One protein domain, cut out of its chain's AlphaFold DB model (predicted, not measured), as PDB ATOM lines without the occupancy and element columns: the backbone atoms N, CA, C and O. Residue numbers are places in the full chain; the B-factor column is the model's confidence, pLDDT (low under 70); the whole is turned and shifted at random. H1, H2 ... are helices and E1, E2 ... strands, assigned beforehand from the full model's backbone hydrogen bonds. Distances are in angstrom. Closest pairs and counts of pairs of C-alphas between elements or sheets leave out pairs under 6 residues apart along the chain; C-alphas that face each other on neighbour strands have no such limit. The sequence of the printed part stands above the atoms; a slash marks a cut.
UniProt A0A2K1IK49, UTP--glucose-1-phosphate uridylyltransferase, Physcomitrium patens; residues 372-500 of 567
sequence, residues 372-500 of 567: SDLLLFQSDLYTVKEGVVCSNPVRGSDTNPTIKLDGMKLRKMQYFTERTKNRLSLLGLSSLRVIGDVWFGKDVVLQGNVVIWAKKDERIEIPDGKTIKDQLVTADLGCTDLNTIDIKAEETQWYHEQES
ATOM      1  N   SER A 372     179.850 109.060 161.028       91.50
ATOM      2  CA  SER A 372     180.352 108.427 159.802       91.50
ATOM      3  C   SER A 372     181.663 107.671 160.034       91.50
ATOM      4  O   SER A 372     181.820 106.564 159.524       91.50
ATOM      5  N   ASP A 373     182.570 108.227 160.843       90.38
ATOM      6  CA  ASP A 373     183.834 107.572 161.190       90.38
ATOM      7  C   ASP A 373     183.582 106.395 162.133       90.38
ATOM      8  O   ASP A 373     184.140 105.314 161.948       90.38
ATOM      9  N   LEU A 374     182.675 106.556 163.105       92.12
ATOM     10  CA  LEU A 374     182.257 105.450 163.971       92.12
ATOM     11  C   LEU A 374     181.683 104.284 163.169       92.12
ATOM     12  O   LEU A 374     181.986 103.137 163.486       92.12
ATOM     13  N   LEU A 375     180.911 104.550 162.111       94.19
ATOM     14  CA  LEU A 375     180.365 103.493 161.261       94.19
ATOM     15  C   LEU A 375     181.471 102.657 160.605       94.19
ATOM     16  O   LEU A 375     181.333 101.438 160.513       94.19
ATOM     17  N   LEU A 376     182.587 103.283 160.213       93.25
ATOM     18  CA  LEU A 376     183.754 102.561 159.703       93.25
ATOM     19  C   LEU A 376     184.295 101.594 160.760       93.25
ATOM     20  O   LEU A 376     184.443 100.405 160.479       93.25
ATOM     21  N   PHE A 377     184.543 102.074 161.980       92.31
ATOM     22  CA  PHE A 377     185.147 101.265 163.047       92.31
ATOM     23  C   PHE A 377     184.200 100.214 163.645       92.31
ATOM     24  O   PHE A 377     184.657  99.159 164.090       92.31
ATOM     25  N   GLN A 378     182.889 100.465 163.617       92.88
ATOM     26  CA  GLN A 378     181.863  99.518 164.058       92.88
ATOM     27  C   GLN A 378     181.556  98.443 163.002       92.88
ATOM     28  O   GLN A 378     181.036  97.384 163.355       92.88
ATOM     29  N   SER A 379     181.894  98.675 161.728       94.19
ATOM     30  CA  SER A 379     181.719  97.713 160.630       94.19
ATOM     31  C   SER A 379     182.761  96.588 160.624       94.19
ATOM     32  O   SER A 379     183.597  96.461 161.520       94.19
ATOM     33  N   ASP A 380     182.707  95.712 159.622       93.19
ATOM     34  CA  ASP A 380     183.705  94.666 159.353       93.19
ATOM     35  C   ASP A 380     185.002  95.152 158.677       93.19
ATOM     36  O   ASP A 380     185.922  94.350 158.489       93.19
ATOM     37  N   LEU A 381     185.111  96.452 158.378       92.69
ATOM     38  CA  LEU A 381     186.323  97.073 157.827       92.69
ATOM     39  C   LEU A 381     187.497  97.045 158.796       92.69
ATOM     40  O   LEU A 381     188.645  96.971 158.365       92.69
ATOM     41  N   TYR A 382     187.208  97.100 160.093       91.75
ATOM     42  CA  TYR A 382     188.211  97.124 161.141       91.75
ATOM     43  C   TYR A 382     187.996  95.988 162.133       91.75
ATOM     44  O   TYR A 382     186.888  95.509 162.384       91.75
ATOM     45  N   THR A 383     189.105  95.543 162.704       90.88
ATOM     46  CA  THR A 383     189.147  94.582 163.802       90.88
ATOM     47  C   THR A 383     190.065  95.120 164.886       90.88
ATOM     48  O   THR A 383     190.954  95.916 164.602       90.88
ATOM     49  N   VAL A 384     189.865  94.684 166.126       92.25
ATOM     50  CA  VAL A 384     190.763  95.018 167.233       92.25
ATOM     51  C   VAL A 384     191.599  93.792 167.568       92.25
ATOM     52  O   VAL A 384     191.060  92.704 167.778       92.25
ATOM     53  N   LYS A 385     192.919  93.964 167.626       92.25
ATOM     54  CA  LYS A 385     193.868  92.953 168.100       92.25
ATOM     55  C   LYS A 385     194.761  93.594 169.146       92.25
ATOM     56  O   LYS A 385     195.425  94.574 168.840       92.25
ATOM     57  N   GLU A 386     194.766  93.058 170.367       92.62
ATOM     58  CA  GLU A 386     195.642  93.561 171.443       92.62
ATOM     59  C   GLU A 386     195.476  95.078 171.699       92.62
ATOM     60  O   GLU A 386     196.432  95.800 171.960       92.62
ATOM     61  N   GLY A 387     194.242  95.583 171.581       91.25
ATOM     62  CA  GLY A 387     193.922  97.009 171.709       91.25
ATOM     63  C   GLY A 387     194.257  97.855 170.475       91.25
ATOM     64  O   GLY A 387     193.902  99.029 170.431       91.25
ATOM     65  N   VAL A 388     194.904  97.295 169.453       93.12
ATOM     66  CA  VAL A 388     195.240  97.985 168.200       93.12
ATOM     67  C   VAL A 388     194.123  97.795 167.179       93.12
ATOM     68  O   VAL A 388     193.694  96.672 166.908       93.12
ATOM     69  N   VAL A 389     193.668  98.899 166.589       92.75
ATOM     70  CA  VAL A 389     192.698  98.888 165.490       92.75
ATOM     71  C   VAL A 389     193.428  98.553 164.189       92.75
ATOM     72  O   VAL A 389     194.328  99.269 163.761       92.75
ATOM     73  N   CYS A 390     193.047  97.446 163.558       90.38
ATOM     74  CA  CYS A 390     193.651  96.939 162.331       90.38
ATOM     75  C   CYS A 390     192.616  96.885 161.210       90.38
ATOM     76  O   CYS A 390     191.528  96.330 161.395       90.38
ATOM     77  N   SER A 391     192.987  97.398 160.034       90.31
ATOM     78  CA  SER A 391     192.204  97.208 158.810       90.31
ATOM     79  C   SER A 391     192.049  95.718 158.503       90.31
ATOM     80  O   SER A 391     192.949  94.909 158.758       90.31
ATOM     81  N   ASN A 392     190.890  95.340 157.979       90.12
ATOM     82  CA  ASN A 392     190.601  93.972 157.604       90.12
ATOM     83  C   ASN A 392     191.389  93.596 156.331       90.12
ATOM     84  O   ASN A 392     191.156  94.189 155.274       90.12
ATOM     85  N   PRO A 393     192.275  92.581 156.383       87.94
ATOM     86  CA  PRO A 393     193.136  92.225 155.252       87.94
ATOM     87  C   PRO A 393     192.358  91.740 154.021       87.94
ATOM     88  O   PRO A 393     192.893  91.758 152.917       87.94
ATOM     89  N   VAL A 394     191.096  91.323 154.185       88.50
ATOM     90  CA  VAL A 394     190.234  90.871 153.078       88.50
ATOM     91  C   VAL A 394     189.862  92.016 152.132       88.50
ATOM     92  O   VAL A 394     189.568  91.771 150.966       88.50
ATOM     93  N   ARG A 395     189.892  93.267 152.602       84.62
ATOM     94  CA  ARG A 395     189.442  94.430 151.832       84.62
ATOM     95  C   ARG A 395     190.253  94.679 150.557       84.62
ATOM     96  O   ARG A 395     189.718  95.219 149.595       84.62
ATOM     97  N   GLY A 396     191.542  94.339 150.555       74.25
ATOM     98  CA  GLY A 396     192.448  94.518 149.412       74.25
ATOM     99  C   GLY A 396     192.785  95.971 149.030       74.25
ATOM    100  O   GLY A 396     193.722  96.173 148.267       74.25
ATOM    101  N   SER A 397     192.063  96.969 149.555       76.62
ATOM    102  CA  SER A 397     192.348  98.404 149.418       76.62
ATOM    103  C   SER A 397     192.720  99.024 150.767       76.62
ATOM    104  O   SER A 397     192.070  98.747 151.781       76.62
ATOM    105  N   ASP A 398     193.699  99.928 150.746       73.06
ATOM    106  CA  ASP A 398     194.191 100.658 151.919       73.06
ATOM    107  C   ASP A 398     193.397 101.948 152.219       73.06
ATOM    108  O   ASP A 398     193.586 102.564 153.266       73.06
ATOM    109  N   THR A 399     192.486 102.375 151.333       81.94
ATOM    110  CA  THR A 399     191.767 103.660 151.455       81.94
ATOM    111  C   THR A 399     190.338 103.487 151.951       81.94
ATOM    112  O   THR A 399     189.555 102.822 151.285       81.94
ATOM    113  N   ASN A 400     189.948 104.081 153.082       88.69
ATOM    114  CA  ASN A 400     188.574 103.970 153.608       88.69
ATOM    115  C   ASN A 400     187.496 104.374 152.578       88.69
ATOM    116  O   ASN A 400     187.741 105.275 151.774       88.69
ATOM    117  N   PRO A 401     186.303 103.743 152.597       92.00
ATOM    118  CA  PRO A 401     185.191 104.199 151.774       92.00
ATOM    119  C   PRO A 401     184.680 105.559 152.254       92.00
ATOM    120  O   PRO A 401     184.711 105.864 153.450       92.00
ATOM    121  N   THR A 402     184.148 106.354 151.331       90.81
ATOM    122  CA  THR A 402     183.541 107.647 151.671       90.81
ATOM    123  C   THR A 402     182.143 107.426 152.234       90.81
ATOM    124  O   THR A 402     181.273 106.922 151.526       90.81
ATOM    125  N   ILE A 403     181.902 107.829 153.482       92.69
ATOM    126  CA  ILE A 403     180.588 107.729 154.130       92.69
ATOM    127  C   ILE A 403     180.048 109.127 154.422       92.69
ATOM    128  O   ILE A 403     180.680 109.906 155.131       92.69
ATOM    129  N   LYS A 404     178.854 109.424 153.911       90.56
ATOM    130  CA  LYS A 404     178.097 110.646 154.188       90.56
ATOM    131  C   LYS A 404     176.762 110.289 154.829       90.56
ATOM    132  O   LYS A 404     175.937 109.606 154.225       90.56
ATOM    133  N   LEU A 405     176.566 110.739 156.063       89.81
ATOM    134  CA  LEU A 405     175.313 110.588 156.800       89.81
ATOM    135  C   LEU A 405     174.627 111.958 156.821       89.81
ATOM    136  O   LEU A 405     174.892 112.806 157.677       89.81
ATOM    137  N   ASP A 406     173.802 112.194 155.809       74.50
ATOM    138  CA  ASP A 406     173.164 113.470 155.517       74.50
ATOM    139  C   ASP A 406     171.753 113.483 156.119       74.50
ATOM    140  O   ASP A 406     170.769 113.055 155.531       74.50
ATOM    141  N   GLY A 407     171.650 113.934 157.365       65.44
ATOM    142  CA  GLY A 407     170.375 114.067 158.065       65.44
ATOM    143  C   GLY A 407     170.590 114.230 159.563       65.44
ATOM    144  O   GLY A 407     171.458 113.574 160.143       65.44
ATOM    145  N   MET A 408     169.793 115.089 160.209       63.56
ATOM    146  CA  MET A 408     169.964 115.430 161.632       63.56
ATOM    147  C   MET A 408     169.940 114.205 162.555       63.56
ATOM    148  O   MET A 408     170.570 114.213 163.610       63.56
ATOM    149  N   LYS A 409     169.247 113.135 162.153       76.38
ATOM    150  CA  LYS A 409     169.110 111.921 162.956       76.38
ATOM    151  C   LYS A 409     170.429 111.130 163.019       76.38
ATOM    152  O   LYS A 409     171.019 111.049 164.087       76.38
ATOM    153  N   LEU A 410     170.967 110.614 161.907       84.19
ATOM    154  CA  LEU A 410     172.177 109.762 161.928       84.19
ATOM    155  C   LEU A 410     173.483 110.491 162.298       84.19
ATOM    156  O   LEU A 410     174.478 109.833 162.608       84.19
ATOM    157  N   ARG A 411     173.492 111.829 162.305       84.12
ATOM    158  CA  ARG A 411     174.612 112.628 162.834       84.12
ATOM    159  C   ARG A 411     174.670 112.642 164.366       84.12
ATOM    160  O   ARG A 411     175.750 112.822 164.921       84.12
ATOM    161  N   LYS A 412     173.542 112.419 165.052       86.00
ATOM    162  CA  LYS A 412     173.470 112.375 166.519       86.00
ATOM    163  C   LYS A 412     173.645 110.938 167.037       86.00
ATOM    164  O   LYS A 412     173.010 110.005 166.545       86.00
ATOM    165  N   MET A 413     174.458 110.766 168.080       88.12
ATOM    166  CA  MET A 413     174.848 109.478 168.669       88.12
ATOM    167  C   MET A 413     173.661 108.623 169.095       88.12
ATOM    168  O   MET A 413     173.703 107.406 168.919       88.12
ATOM    169  N   GLN A 414     172.622 109.245 169.659       87.69
ATOM    170  CA  GLN A 414     171.428 108.543 170.127       87.69
ATOM    171  C   GLN A 414     170.782 107.750 168.984       87.69
ATOM    172  O   GLN A 414     170.698 106.524 169.039       87.69
ATOM    173  N   TYR A 415     170.415 108.438 167.903       90.00
ATOM    174  CA  TYR A 415     169.791 107.806 166.745       90.00
ATOM    175  C   TYR A 415     170.759 106.920 165.971       90.00
ATOM    176  O   TYR A 415     170.345 105.881 165.465       90.00
ATOM    177  N   PHE A 416     172.034 107.310 165.868       91.62
ATOM    178  CA  PHE A 416     173.055 106.478 165.241       91.62
ATOM    179  C   PHE A 416     173.090 105.096 165.900       91.62
ATOM    180  O   PHE A 416     172.822 104.103 165.235       91.62
ATOM    181  N   THR A 417     173.279 105.047 167.221       89.38
ATOM    182  CA  THR A 417     173.373 103.795 167.992       89.38
ATOM    183  C   THR A 417     172.123 102.921 167.844       89.38
ATOM    184  O   THR A 417     172.222 101.698 167.745       89.38
ATOM    185  N   GLU A 418     170.937 103.529 167.807       90.56
ATOM    186  CA  GLU A 418     169.675 102.807 167.613       90.56
ATOM    187  C   GLU A 418     169.550 102.202 166.207       90.56
ATOM    188  O   GLU A 418     169.080 101.071 166.058       90.56
ATOM    189  N   ARG A 419     169.994 102.932 165.180       90.38
ATOM    190  CA  ARG A 419     169.762 102.604 163.761       90.38
ATOM    191  C   ARG A 419     170.865 101.767 163.131       90.38
ATOM    192  O   ARG A 419     170.609 101.103 162.129       90.38
ATOM    193  N   THR A 420     172.058 101.775 163.720       88.69
ATOM    194  CA  THR A 420     173.222 100.964 163.324       88.69
ATOM    195  C   THR A 420     173.576  99.920 164.386       88.69
ATOM    196  O   THR A 420     174.705  99.442 164.460       88.69
ATOM    197  N   LYS A 421     172.592  99.507 165.199       85.25
ATOM    198  CA  LYS A 421     172.760  98.529 166.287       85.25
ATOM    199  C   LYS A 421     173.422  97.218 165.849       85.25
ATOM    200  O   LYS A 421     174.081  96.558 166.654       85.25
ATOM    201  N   ASN A 422     173.207  96.814 164.599       88.88
ATOM    202  CA  ASN A 422     173.812  95.625 164.019       88.88
ATOM    203  C   ASN A 422     175.029  96.013 163.177       88.88
ATOM    204  O   ASN A 422     174.996  96.980 162.419       88.88
ATOM    205  N   ARG A 423     176.092  95.210 163.277       90.50
ATOM    206  CA  ARG A 423     177.310  95.395 162.487       90.50
ATOM    207  C   ARG A 423     176.997  95.271 160.994       90.50
ATOM    208  O   ARG A 423     176.483  94.242 160.565       90.50
ATOM    209  N   LEU A 424     177.346  96.300 160.223       95.00
ATOM    210  CA  LEU A 424     177.236  96.292 158.763       95.00
ATOM    211  C   LEU A 424     178.487  95.683 158.127       95.00
ATOM    212  O   LEU A 424     179.602  95.889 158.619       95.00
ATOM    213  N   SER A 425     178.298  94.989 157.006       96.00
ATOM    214  CA  SER A 425     179.392  94.542 156.148       96.00
ATOM    215  C   SER A 425     179.683  95.592 155.081       96.00
ATOM    216  O   SER A 425     178.907  95.745 154.136       96.00
ATOM    217  N   LEU A 426     180.814  96.284 155.204       95.94
ATOM    218  CA  LEU A 426     181.261  97.356 154.311       95.94
ATOM    219  C   LEU A 426     182.543  96.991 153.543       95.94
ATOM    220  O   LEU A 426     183.101  97.842 152.854       95.94
ATOM    221  N   LEU A 427     183.020  95.741 153.618       94.25
ATOM    222  CA  LEU A 427     184.245  95.283 152.937       94.25
ATOM    223  C   LEU A 427     184.309  95.618 151.443       94.25
ATOM    224  O   LEU A 427     185.373  95.971 150.940       94.25
ATOM    225  N   GLY A 428     183.181  95.503 150.740       93.19
ATOM    226  CA  GLY A 428     183.085  95.805 149.312       93.19
ATOM    227  C   GLY A 428     182.653  97.238 148.999       93.19
ATOM    228  O   GLY A 428     182.395  97.526 147.834       93.19
ATOM    229  N   LEU A 429     182.499  98.110 149.999       95.81
ATOM    230  CA  LEU A 429     181.978  99.465 149.831       95.81
ATOM    231  C   LEU A 429     183.042 100.406 149.243       95.81
ATOM    232  O   LEU A 429     184.199 100.406 149.667       95.81
ATOM    233  N   SER A 430     182.626 101.246 148.298       92.81
ATOM    234  CA  SER A 430     183.388 102.383 147.765       92.81
ATOM    235  C   SER A 430     182.854 103.710 148.304       92.81
ATOM    236  O   SER A 430     183.628 104.525 148.806       92.81
ATOM    237  N   SER A 431     181.534 103.913 148.267       93.81
ATOM    238  CA  SER A 431     180.888 105.083 148.866       93.81
ATOM    239  C   SER A 431     179.497 104.754 149.411       93.81
ATOM    240  O   SER A 431     178.780 103.933 148.843       93.81
ATOM    241  N   LEU A 432     179.123 105.395 150.517       95.12
ATOM    242  CA  LEU A 432     177.793 105.327 151.116       95.12
ATOM    243  C   LEU A 432     177.281 106.742 151.371       95.12
ATOM    244  O   LEU A 432     177.927 107.514 152.079       95.12
ATOM    245  N   ARG A 433     176.094 107.059 150.860       93.12
ATOM    246  CA  ARG A 433     175.338 108.252 151.242       93.12
ATOM    247  C   ARG A 433     173.991 107.835 151.815       93.12
ATOM    248  O   ARG A 433     173.265 107.085 151.171       93.12
ATOM    249  N   VAL A 434     173.661 108.309 153.009       92.19
ATOM    250  CA  VAL A 434     172.374 108.035 153.661       92.19
ATOM    251  C   VAL A 434     171.676 109.352 153.943       92.19
ATOM    252  O   VAL A 434     172.249 110.190 154.636       92.19
ATOM    253  N   ILE A 435     170.461 109.513 153.423       88.31
ATOM    254  CA  ILE A 435     169.627 110.704 153.568       88.31
ATOM    255  C   ILE A 435     168.303 110.324 154.240       88.31
ATOM    256  O   ILE A 435     167.643 109.377 153.813       88.31
ATOM    257  N   GLY A 436     167.913 111.061 155.283       86.19
ATOM    258  CA  GLY A 436     166.617 110.893 155.960       86.19
ATOM    259  C   GLY A 436     166.573 109.807 157.051       86.19
ATOM    260  O   GLY A 436     167.572 109.520 157.718       86.19
ATOM    261  N   ASP A 437     165.384 109.243 157.304       88.38
ATOM    262  CA  ASP A 437     165.145 108.266 158.377       88.38
ATOM    263  C   ASP A 437     165.362 106.813 157.921       88.38
ATOM    264  O   ASP A 437     164.452 106.137 157.441       88.38
ATOM    265  N   VAL A 438     166.597 106.328 158.082       91.38
ATOM    266  CA  VAL A 438     167.023 104.995 157.626       91.38
ATOM    267  C   VAL A 438     167.430 104.101 158.798       91.38
ATOM    268  O   VAL A 438     168.155 104.531 159.697       91.38
ATOM    269  N   TRP A 439     166.984 102.845 158.759       92.88
ATOM    270  CA  TRP A 439     167.266 101.798 159.742       92.88
ATOM    271  C   TRP A 439     167.912 100.591 159.074       92.88
ATOM    272  O   TRP A 439     167.487 100.180 157.995       92.88
ATOM    273  N   PHE A 440     168.899  99.988 159.737       94.38
ATOM    274  CA  PHE A 440     169.584  98.806 159.225       94.38
ATOM    275  C   PHE A 440     169.254  97.552 160.041       94.38
ATOM    276  O   PHE A 440     169.474  97.492 161.255       94.38
ATOM    277  N   GLY A 441     168.754  96.528 159.348       94.38
ATOM    278  CA  GLY A 441     168.587  95.178 159.871       94.38
ATOM    279  C   GLY A 441     169.915  94.481 160.182       94.38
ATOM    280  O   GLY A 441     170.999  95.064 160.137       94.38
ATOM    281  N   LYS A 442     169.834  93.204 160.543       94.75
ATOM    282  CA  LYS A 442     170.993  92.342 160.811       94.75
ATOM    283  C   LYS A 442     171.665  91.908 159.519       94.75
ATOM    284  O   LYS A 442     170.999  91.748 158.506       94.75
ATOM    285  N   ASP A 443     172.972  91.671 159.569       94.88
ATOM    286  CA  ASP A 443     173.733  91.053 158.473       94.88
ATOM    287  C   ASP A 443     173.570  91.762 157.109       94.88
ATOM    288  O   ASP A 443     173.608  91.132 156.052       94.88
ATOM    289  N   VAL A 444     173.370  93.085 157.121       97.19
ATOM    290  CA  VAL A 444     173.267  93.908 155.907       97.19
ATOM    291  C   VAL A 444     174.650  94.087 155.277       97.19
ATOM    292  O   VAL A 444     175.627  94.413 155.959       97.19
ATOM    293  N   VAL A 445     174.720  93.915 153.957       97.56
ATOM    294  CA  VAL A 445     175.951  93.990 153.160       97.56
ATOM    295  C   VAL A 445     175.846  95.136 152.157       97.56
ATOM    296  O   VAL A 445     174.954  95.139 151.311       97.56
ATOM    297  N   LEU A 446     176.774  96.094 152.216       97.25
ATOM    298  CA  LEU A 446     176.839  97.234 151.298       97.25
ATOM    299  C   LEU A 446     178.099  97.139 150.425       97.25
ATOM    300  O   LEU A 446     179.203  96.934 150.936       97.25
ATOM    301  N   GLN A 447     177.941  97.263 149.105       95.75
ATOM    302  CA  GLN A 447     179.023  97.097 148.127       95.75
ATOM    303  C   GLN A 447     178.988  98.170 147.031       95.75
ATOM    304  O   GLN A 447     177.924  98.633 146.632       95.75
ATOM    305  N   GLY A 448     180.158  98.536 146.508       94.50
ATOM    306  CA  GLY A 448     180.288  99.546 145.461       94.50
ATOM    307  C   GLY A 448     179.816 100.919 145.934       94.50
ATOM    308  O   GLY A 448     180.173 101.356 147.030       94.50
ATOM    309  N   ASN A 449     179.027 101.607 145.119       94.81
ATOM    310  CA  ASN A 449     178.439 102.896 145.485       94.81
ATOM    311  C   ASN A 449     176.993 102.694 145.944       94.81
ATOM    312  O   ASN A 449     176.200 102.082 145.241       94.81
ATOM    313  N   VAL A 450     176.632 103.182 147.127       95.38
ATOM    314  CA  VAL A 450     175.280 103.013 147.670       95.38
ATOM    315  C   VAL A 450     174.729 104.357 148.107       95.38
ATOM    316  O   VAL A 450     175.362 105.082 148.875       95.38
ATOM    317  N   VAL A 451     173.519 104.672 147.652       93.19
ATOM    318  CA  VAL A 451     172.758 105.829 148.125       93.19
ATOM    319  C   VAL A 451     171.440 105.325 148.690       93.19
ATOM    320  O   VAL A 451     170.726 104.571 148.036       93.19
ATOM    321  N   ILE A 452     171.114 105.710 149.918       91.88
ATOM    322  CA  ILE A 452     169.828 105.402 150.545       91.88
ATOM    323  C   ILE A 452     169.174 106.725 150.877       91.88
ATOM    324  O   ILE A 452     169.764 107.535 151.589       91.88
ATOM    325  N   TRP A 453     167.975 106.943 150.365       89.00
ATOM    326  CA  TRP A 453     167.286 108.208 150.504       89.00
ATOM    327  C   TRP A 453     165.832 107.991 150.897       89.00
ATOM    328  O   TRP A 453     165.004 107.570 150.092       89.00
ATOM    329  N   ALA A 454     165.545 108.285 152.162       87.25
ATOM    330  CA  ALA A 454     164.195 108.420 152.679       87.25
ATOM    331  C   ALA A 454     163.751 109.878 152.514       87.25
ATOM    332  O   ALA A 454     164.455 110.786 152.976       87.25
ATOM    333  N   LYS A 455     162.609 110.113 151.856       83.00
ATOM    334  CA  LYS A 455     162.046 111.464 151.740       83.00
ATOM    335  C   LYS A 455     161.528 111.944 153.097       83.00
ATOM    336  O   LYS A 455     161.554 111.223 154.098       83.00
ATOM    337  N   LYS A 456     161.072 113.198 153.140       78.12
ATOM    338  CA  LYS A 456     160.445 113.772 154.333       78.12
ATOM    339  C   LYS A 456     159.290 112.874 154.795       78.12
ATOM    340  O   LYS A 456     158.523 112.396 153.967       78.12
ATOM    341  N   ASP A 457     159.227 112.620 156.099       80.19
ATOM    342  CA  ASP A 457     158.228 111.764 156.762       80.19
ATOM    343  C   ASP A 457     158.200 110.289 156.317       80.19
ATOM    344  O   ASP A 457     157.395 109.500 156.814       80.19
ATOM    345  N   GLU A 458     159.127 109.872 155.453       85.31
ATOM    346  CA  GLU A 458     159.330 108.474 155.107       85.31
ATOM    347  C   GLU A 458     160.353 107.825 156.036       85.31
ATOM    348  O   GLU A 458     161.333 108.432 156.481       85.31
ATOM    349  N   ARG A 459     160.146 106.532 156.286       88.62
ATOM    350  CA  ARG A 459     161.102 105.678 156.981       88.62
ATOM    351  C   ARG A 459     161.467 104.501 156.094       88.62
ATOM    352  O   ARG A 459     160.590 103.757 155.662       88.62
ATOM    353  N   ILE A 460     162.764 104.299 155.885       90.75
ATOM    354  CA  ILE A 460     163.292 103.134 155.172       90.75
ATOM    355  C   ILE A 460     163.900 102.169 156.185       90.75
ATOM    356  O   ILE A 460     164.847 102.506 156.897       90.75
ATOM    357  N   GLU A 461     163.379 100.947 156.226       92.44
ATOM    358  CA  GLU A 461     163.977  99.837 156.967       92.44
ATOM    359  C   GLU A 461     164.646  98.875 155.985       92.44
ATOM    360  O   GLU A 461     163.985  98.230 155.169       92.44
ATOM    361  N   ILE A 462     165.971  98.770 156.055       93.69
ATOM    362  CA  ILE A 462     166.722  97.790 155.274       93.69
ATOM    363  C   ILE A 462     166.584  96.424 155.961       93.69
ATOM    364  O   ILE A 462     166.996  96.300 157.118       93.69
ATOM    365  N   PRO A 463     166.024  95.399 155.291       94.19
ATOM    366  CA  PRO A 463     165.724  94.125 155.930       94.19
ATOM    367  C   PRO A 463     166.983  93.303 156.229       94.19
ATOM    368  O   PRO A 463     168.032  93.483 155.602       94.19
ATOM    369  N   ASP A 464     166.847  92.358 157.160       95.88
ATOM    370  CA  ASP A 464     167.915  91.437 157.555       95.88
ATOM    371  C   ASP A 464     168.495  90.673 156.345       95.88
ATOM    372  O   ASP A 464     167.766  90.207 155.467       95.88
ATOM    373  N   GLY A 465     169.823  90.546 156.291       95.12
ATOM    374  CA  GLY A 465     170.560  89.830 155.247       95.12
ATOM    375  C   GLY A 465     170.584  90.522 153.878       95.12
ATOM    376  O   GLY A 465     171.113  89.960 152.913       95.12
ATOM    377  N   LYS A 466     170.002  91.723 153.741       95.81
ATOM    378  CA  LYS A 466     169.943  92.425 152.455       95.81
ATOM    379  C   LYS A 466     171.344  92.814 151.986       95.81
ATOM    380  O   LYS A 466     172.098  93.474 152.694       95.81
ATOM    381  N   THR A 467     171.650  92.458 150.740       96.94
ATOM    382  CA  THR A 467     172.816  92.970 150.012       96.94
ATOM    383  C   THR A 467     172.384  94.098 149.079       96.94
ATOM    384  O   THR A 467     171.436  93.921 148.309       96.94
ATOM    385  N   ILE A 468     173.062  95.244 149.152       95.50
ATOM    386  CA  ILE A 468     172.847  96.419 148.297       95.50
ATOM    387  C   ILE A 468     174.167  96.728 147.598       95.50
ATOM    388  O   ILE A 468     175.188  96.930 148.257       95.50
ATOM    389  N   LYS A 469     174.148  96.738 146.264       96.00
ATOM    390  CA  LYS A 469     175.342  96.957 145.449       96.00
ATOM    391  C   LYS A 469     175.048  97.917 144.306       96.00
ATOM    392  O   LYS A 469     174.172  97.610 143.509       96.00
ATOM    393  N   ASP A 470     175.810  99.005 144.212       92.88
ATOM    394  CA  ASP A 470     175.746  99.968 143.095       92.88
ATOM    395  C   ASP A 470     174.330 100.538 142.842       92.88
ATOM    396  O   ASP A 470     173.909 100.746 141.703       92.88
ATOM    397  N   GLN A 471     173.578 100.788 143.922       90.12
ATOM    398  CA  GLN A 471     172.137 101.069 143.889       90.12
ATOM    399  C   GLN A 471     171.732 102.327 144.665       90.12
ATOM    400  O   GLN A 471     172.308 102.646 145.711       90.12
ATOM    401  N   LEU A 472     170.683 102.989 144.158       88.56
ATOM    402  CA  LEU A 472     169.854 103.927 144.914       88.56
ATOM    403  C   LEU A 472     168.673 103.170 145.536       88.56
ATOM    404  O   LEU A 472     167.975 102.418 144.849       88.56
ATOM    405  N   VAL A 473     168.431 103.401 146.825       87.56
ATOM    406  CA  VAL A 473     167.286 102.865 147.568       87.56
ATOM    407  C   VAL A 473     166.391 104.012 148.033       87.56
ATOM    408  O   VAL A 473     166.844 104.873 148.783       87.56
ATOM    409  N   THR A 474     165.122 103.986 147.626       84.75
ATOM    410  CA  THR A 474     164.051 104.898 148.065       84.75
ATOM    411  C   THR A 474     162.865 104.102 148.633       84.75
ATOM    412  O   THR A 474     162.828 102.873 148.513       84.75
ATOM    413  N   ALA A 475     161.907 104.771 149.291       68.50
ATOM    414  CA  ALA A 475     160.785 104.121 149.983       68.50
ATOM    415  C   ALA A 475     159.890 103.258 149.075       68.50
ATOM    416  O   ALA A 475     159.311 102.280 149.546       68.50
ATOM    417  N   ASP A 476     159.875 103.523 147.766       58.69
ATOM    418  CA  ASP A 476     159.189 102.700 146.765       58.69
ATOM    419  C   ASP A 476     159.855 101.327 146.529       58.69
ATOM    420  O   ASP A 476     159.532 100.667 145.552       58.69
ATOM    421  N   LEU A 477     160.804 100.872 147.367       49.44
ATOM    422  CA  LEU A 477     161.499  99.563 147.333       49.44
ATOM    423  C   LEU A 477     162.102  99.138 145.970       49.44
ATOM    424  O   LEU A 477     162.711  98.067 145.859       49.44
ATOM    425  N   GLY A 478     161.992  99.977 144.943       50.50
ATOM    426  CA  GLY A 478     162.563  99.817 143.624       50.50
ATOM    427  C   GLY A 478     164.038 100.149 143.702       50.50
ATOM    428  O   GLY A 478     164.432 101.309 143.635       50.50
ATOM    429  N   CYS A 479     164.863  99.116 143.862       50.47
ATOM    430  CA  CYS A 479     166.299  99.241 143.659       50.47
ATOM    431  C   CYS A 479     166.519  99.720 142.221       50.47
ATOM    432  O   CYS A 479     166.257  98.971 141.279       50.47
ATOM    433  N   THR A 480     166.952 100.967 142.067       60.06
ATOM    434  CA  THR A 480     167.215 101.560 140.757       60.06
ATOM    435  C   THR A 480     168.721 101.717 140.594       60.06
ATOM    436  O   THR A 480     169.416 102.113 141.536       60.06
ATOM    437  N   ASP A 481     169.245 101.354 139.423       58.22
ATOM    438  CA  ASP A 481     170.678 101.445 139.142       58.22
ATOM    439  C   ASP A 481     171.137 102.907 139.207       58.22
ATOM    440  O   ASP A 481     170.550 103.778 138.558       58.22
ATOM    441  N   LEU A 482     172.228 103.184 139.930       58.34
ATOM    442  CA  LEU A 482     172.741 104.553 140.115       58.34
ATOM    443  C   LEU A 482     173.061 105.272 138.798       58.34
ATOM    444  O   LEU A 482     172.997 106.493 138.727       58.34
ATOM    445  N   ASN A 483     173.355 104.519 137.735       56.47
ATOM    446  CA  ASN A 483     173.654 105.061 136.410       56.47
ATOM    447  C   ASN A 483     172.432 105.661 135.689       56.47
ATOM    448  O   ASN A 483     172.582 106.167 134.578       56.47
ATOM    449  N   THR A 484     171.233 105.572 136.269       49.59
ATOM    450  CA  THR A 484     169.979 105.987 135.618       49.59
ATOM    451  C   THR A 484     169.323 107.230 136.228       49.59
ATOM    452  O   THR A 484     168.303 107.671 135.705       49.59
ATOM    453  N   ILE A 485     169.894 107.825 137.285       55.34
ATOM    454  CA  ILE A 485     169.276 108.928 138.044       55.34
ATOM    455  C   ILE A 485     170.248 110.107 138.194       55.34
ATOM    456  O   ILE A 485     171.406 109.922 138.568       55.34
ATOM    457  N   ASP A 486     169.767 111.333 137.948       57.81
ATOM    458  CA  ASP A 486     170.504 112.568 138.247       57.81
ATOM    459  C   ASP A 486     170.281 112.985 139.709       57.81
ATOM    460  O   ASP A 486     169.355 113.720 140.053       57.81
ATOM    461  N   ILE A 487     171.160 112.493 140.582       54.28
ATOM    462  CA  ILE A 487     171.110 112.709 142.035       54.28
ATOM    463  C   ILE A 487     171.143 114.206 142.395       54.28
ATOM    464  O   ILE A 487     170.545 114.598 143.392       54.28
ATOM    465  N   LYS A 488     171.802 115.058 141.593       54.00
ATOM    466  CA  LYS A 488     171.904 116.498 141.882       54.00
ATOM    467  C   LYS A 488     170.598 117.238 141.619       54.00
ATOM    468  O   LYS A 488     170.297 118.195 142.329       54.00
ATOM    469  N   ALA A 489     169.844 116.826 140.603       54.94
ATOM    470  CA  ALA A 489     168.558 117.437 140.281       54.94
ATOM    471  C   ALA A 489     167.526 117.151 141.382       54.94
ATOM    472  O   ALA A 489     166.891 118.067 141.898       54.94
ATOM    473  N   GLU A 490     167.454 115.892 141.800       56.97
ATOM    474  CA  GLU A 490     166.623 115.415 142.907       56.97
ATOM    475  C   GLU A 490     166.995 116.069 144.259       56.97
ATOM    476  O   GLU A 490     166.130 116.488 145.026       56.97
ATOM    477  N   GLU A 491     168.293 116.240 144.534       52.41
ATOM    478  CA  GLU A 491     168.803 116.919 145.735       52.41
ATOM    479  C   GLU A 491     168.450 118.413 145.768       52.41
ATOM    480  O   GLU A 491     168.030 118.931 146.801       52.41
ATOM    481  N   THR A 492     168.588 119.100 144.630       52.72
ATOM    482  CA  THR A 492     168.239 120.525 144.500       52.72
ATOM    483  C   THR A 492     166.752 120.743 144.764       52.72
ATOM    484  O   THR A 492     166.368 121.680 145.459       52.72
ATOM    485  N   GLN A 493     165.914 119.843 144.249       52.72
ATOM    486  CA  GLN A 493     164.479 119.874 144.486       52.72
ATOM    487  C   GLN A 493     164.143 119.651 145.971       52.72
ATOM    488  O   GLN A 493     163.327 120.386 146.519       52.72
ATOM    489  N   TRP A 494     164.817 118.718 146.649       53.66
ATOM    490  CA  TRP A 494     164.603 118.468 148.077       53.66
ATOM    491  C   TRP A 494     164.993 119.655 148.962       53.66
ATOM    492  O   TRP A 494     164.197 120.055 149.805       53.66
ATOM    493  N   TYR A 495     166.175 120.255 148.770       52.31
ATOM    494  CA  TYR A 495     166.577 121.439 149.547       52.31
ATOM    495  C   TYR A 495     165.592 122.603 149.361       52.31
ATOM    496  O   TYR A 495     165.219 123.244 150.341       52.31
ATOM    497  N   HIS A 496     165.095 122.812 148.138       53.56
ATOM    498  CA  HIS A 496     164.049 123.801 147.873       53.56
ATOM    499  C   HIS A 496     162.700 123.463 148.531       53.56
ATOM    500  O   HIS A 496     161.993 124.372 148.955       53.56
ATOM    501  N   GLU A 497     162.339 122.182 148.653       49.88
ATOM    502  CA  GLU A 497     161.130 121.736 149.364       49.88
ATOM    503  C   GLU A 497     161.269 121.844 150.901       49.88
ATOM    504  O   GLU A 497     160.264 121.996 151.598       49.88
ATOM    505  N   GLN A 498     162.493 121.799 151.446       45.12
ATOM    506  CA  GLN A 498     162.758 122.004 152.880       45.12
ATOM    507  C   GLN A 498     162.833 123.496 153.272       45.12
ATOM    508  O   GLN A 498     162.403 123.840 154.367       45.12
ATOM    509  N   GLU A 499     163.310 124.399 152.402       42.59
ATOM    510  CA  GLU A 499     163.334 125.859 152.668       42.59
ATOM    511  C   GLU A 499     161.934 126.483 152.834       42.59
ATOM    512  O   GLU A 499     161.799 127.586 153.361       42.59
ATOM    513  N   SER A 500     160.878 125.789 152.402       37.91
ATOM    514  CA  SER A 500     159.486 126.239 152.524       37.91
ATOM    515  C   SER A 500     158.784 125.858 153.838       37.91
ATOM    516  O   SER A 500     157.592 126.135 153.975       37.91
TER     517      SER A 500
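This is residues 372 to 500 of the 567 residues of the protein "UTP--glucose-1-phosphate uridylyltransferase" of Physcomitrium patens (UniProt A0A2K1IK49). What shape does the backbone make? It is a short solenoid, wound in stacked turns: parallel strands E3, E4, E6 and E8 form its larger wall, and E5 and E7, with H3 beside E5, form the facing wall. The hairpin E1 and E2 lies at one end of the long axis and H4 at the other, where residues 488 to 493 stick out. What are the counts and the size? The printed part has 129 residues with four named helices and eight named strands, in the order H1 E1 E2 E3 H2 H3 E4 E5 E6 E7 E8 H4, and is mixed in class. It is compact, with a radius of gyration of the C-alphas of 15.1 A, yet elongated, spanning 52 by 32 by 25 A.

Where does H1 stand? H1, residues 372 to 378, is on the twisted sheet of E3, residues 402 to 406, E4, residues 425 to 435, E6, residues 445 to 453, and E8, residues 467 to 473. Its height over the sheet is 8.5 A, and it runs slantwise to the strands, over E4 at 33 degrees on the local plane; its closest C-alphas to E3 are those of Ser 372 and Ile 403, 5.7 A apart. How are the strands paired? E1, residues 382 to 385, and E2, residues 388 to 391, form an antiparallel hairpin, with N 383 and O 390 2.9 A apart. The larger sheet is parallel, in the order E3, E4, E6, E8, with N 404 and O 432 at 2.8 A, N 433 and O 450 at 2.9 A, and N 473 and O 451 at 2.8 A, within hydrogen-bond range. E5, residues 437 to 440, is parallel to E7, residues 459 to 462, with N 439 and O 460 2.9 A apart. How do the other helices sit? H2, residues 408 to 411, only grazes the larger sheet and touches H3, residues 413 to 419, only at the corner, where the C-alphas of Leu 410 and Phe 416 are closest at 4.7 A; E3, H2, H3 and E4 form a strand-helix-strand unit, two parallel neighbour strands with helices between, its crossover left-handed. H3 comes closest to E5 at the C-alphas of Arg 419 and Trp 439, 4.8 A apart, while H4, residues 487 to 498, is not on the larger sheet and touches no helix. Every O i to N i+4 pair is within hydrogen-bond range in H1, H3 and H4; H2 is too short for one.

Where do the elements begin and end? H1 begins at C-alpha 372, (180.352, 108.427, 159.802), and H4 ends at C-alpha 498, (162.758, 122.004, 152.880). Which are longest? E4 measures 19.1 A, E6 16.9 A and H4 16.5 A from first to last C-alpha. E4 bends by 124 degrees at residue 428 and E6 by 114 degrees at residue 448.

How far does it reach? The two C-alphas farthest apart, those of Glu 386 and Ser 500, are 52.3 A apart, and the printed part has no cut. Where is the link long or the confidence low? The link from E8 to H4 is long, with 13 residues, and residues 407 to 408 and 475 to 500 have pLDDT under 70, against a mean of 82.6 of the printed part.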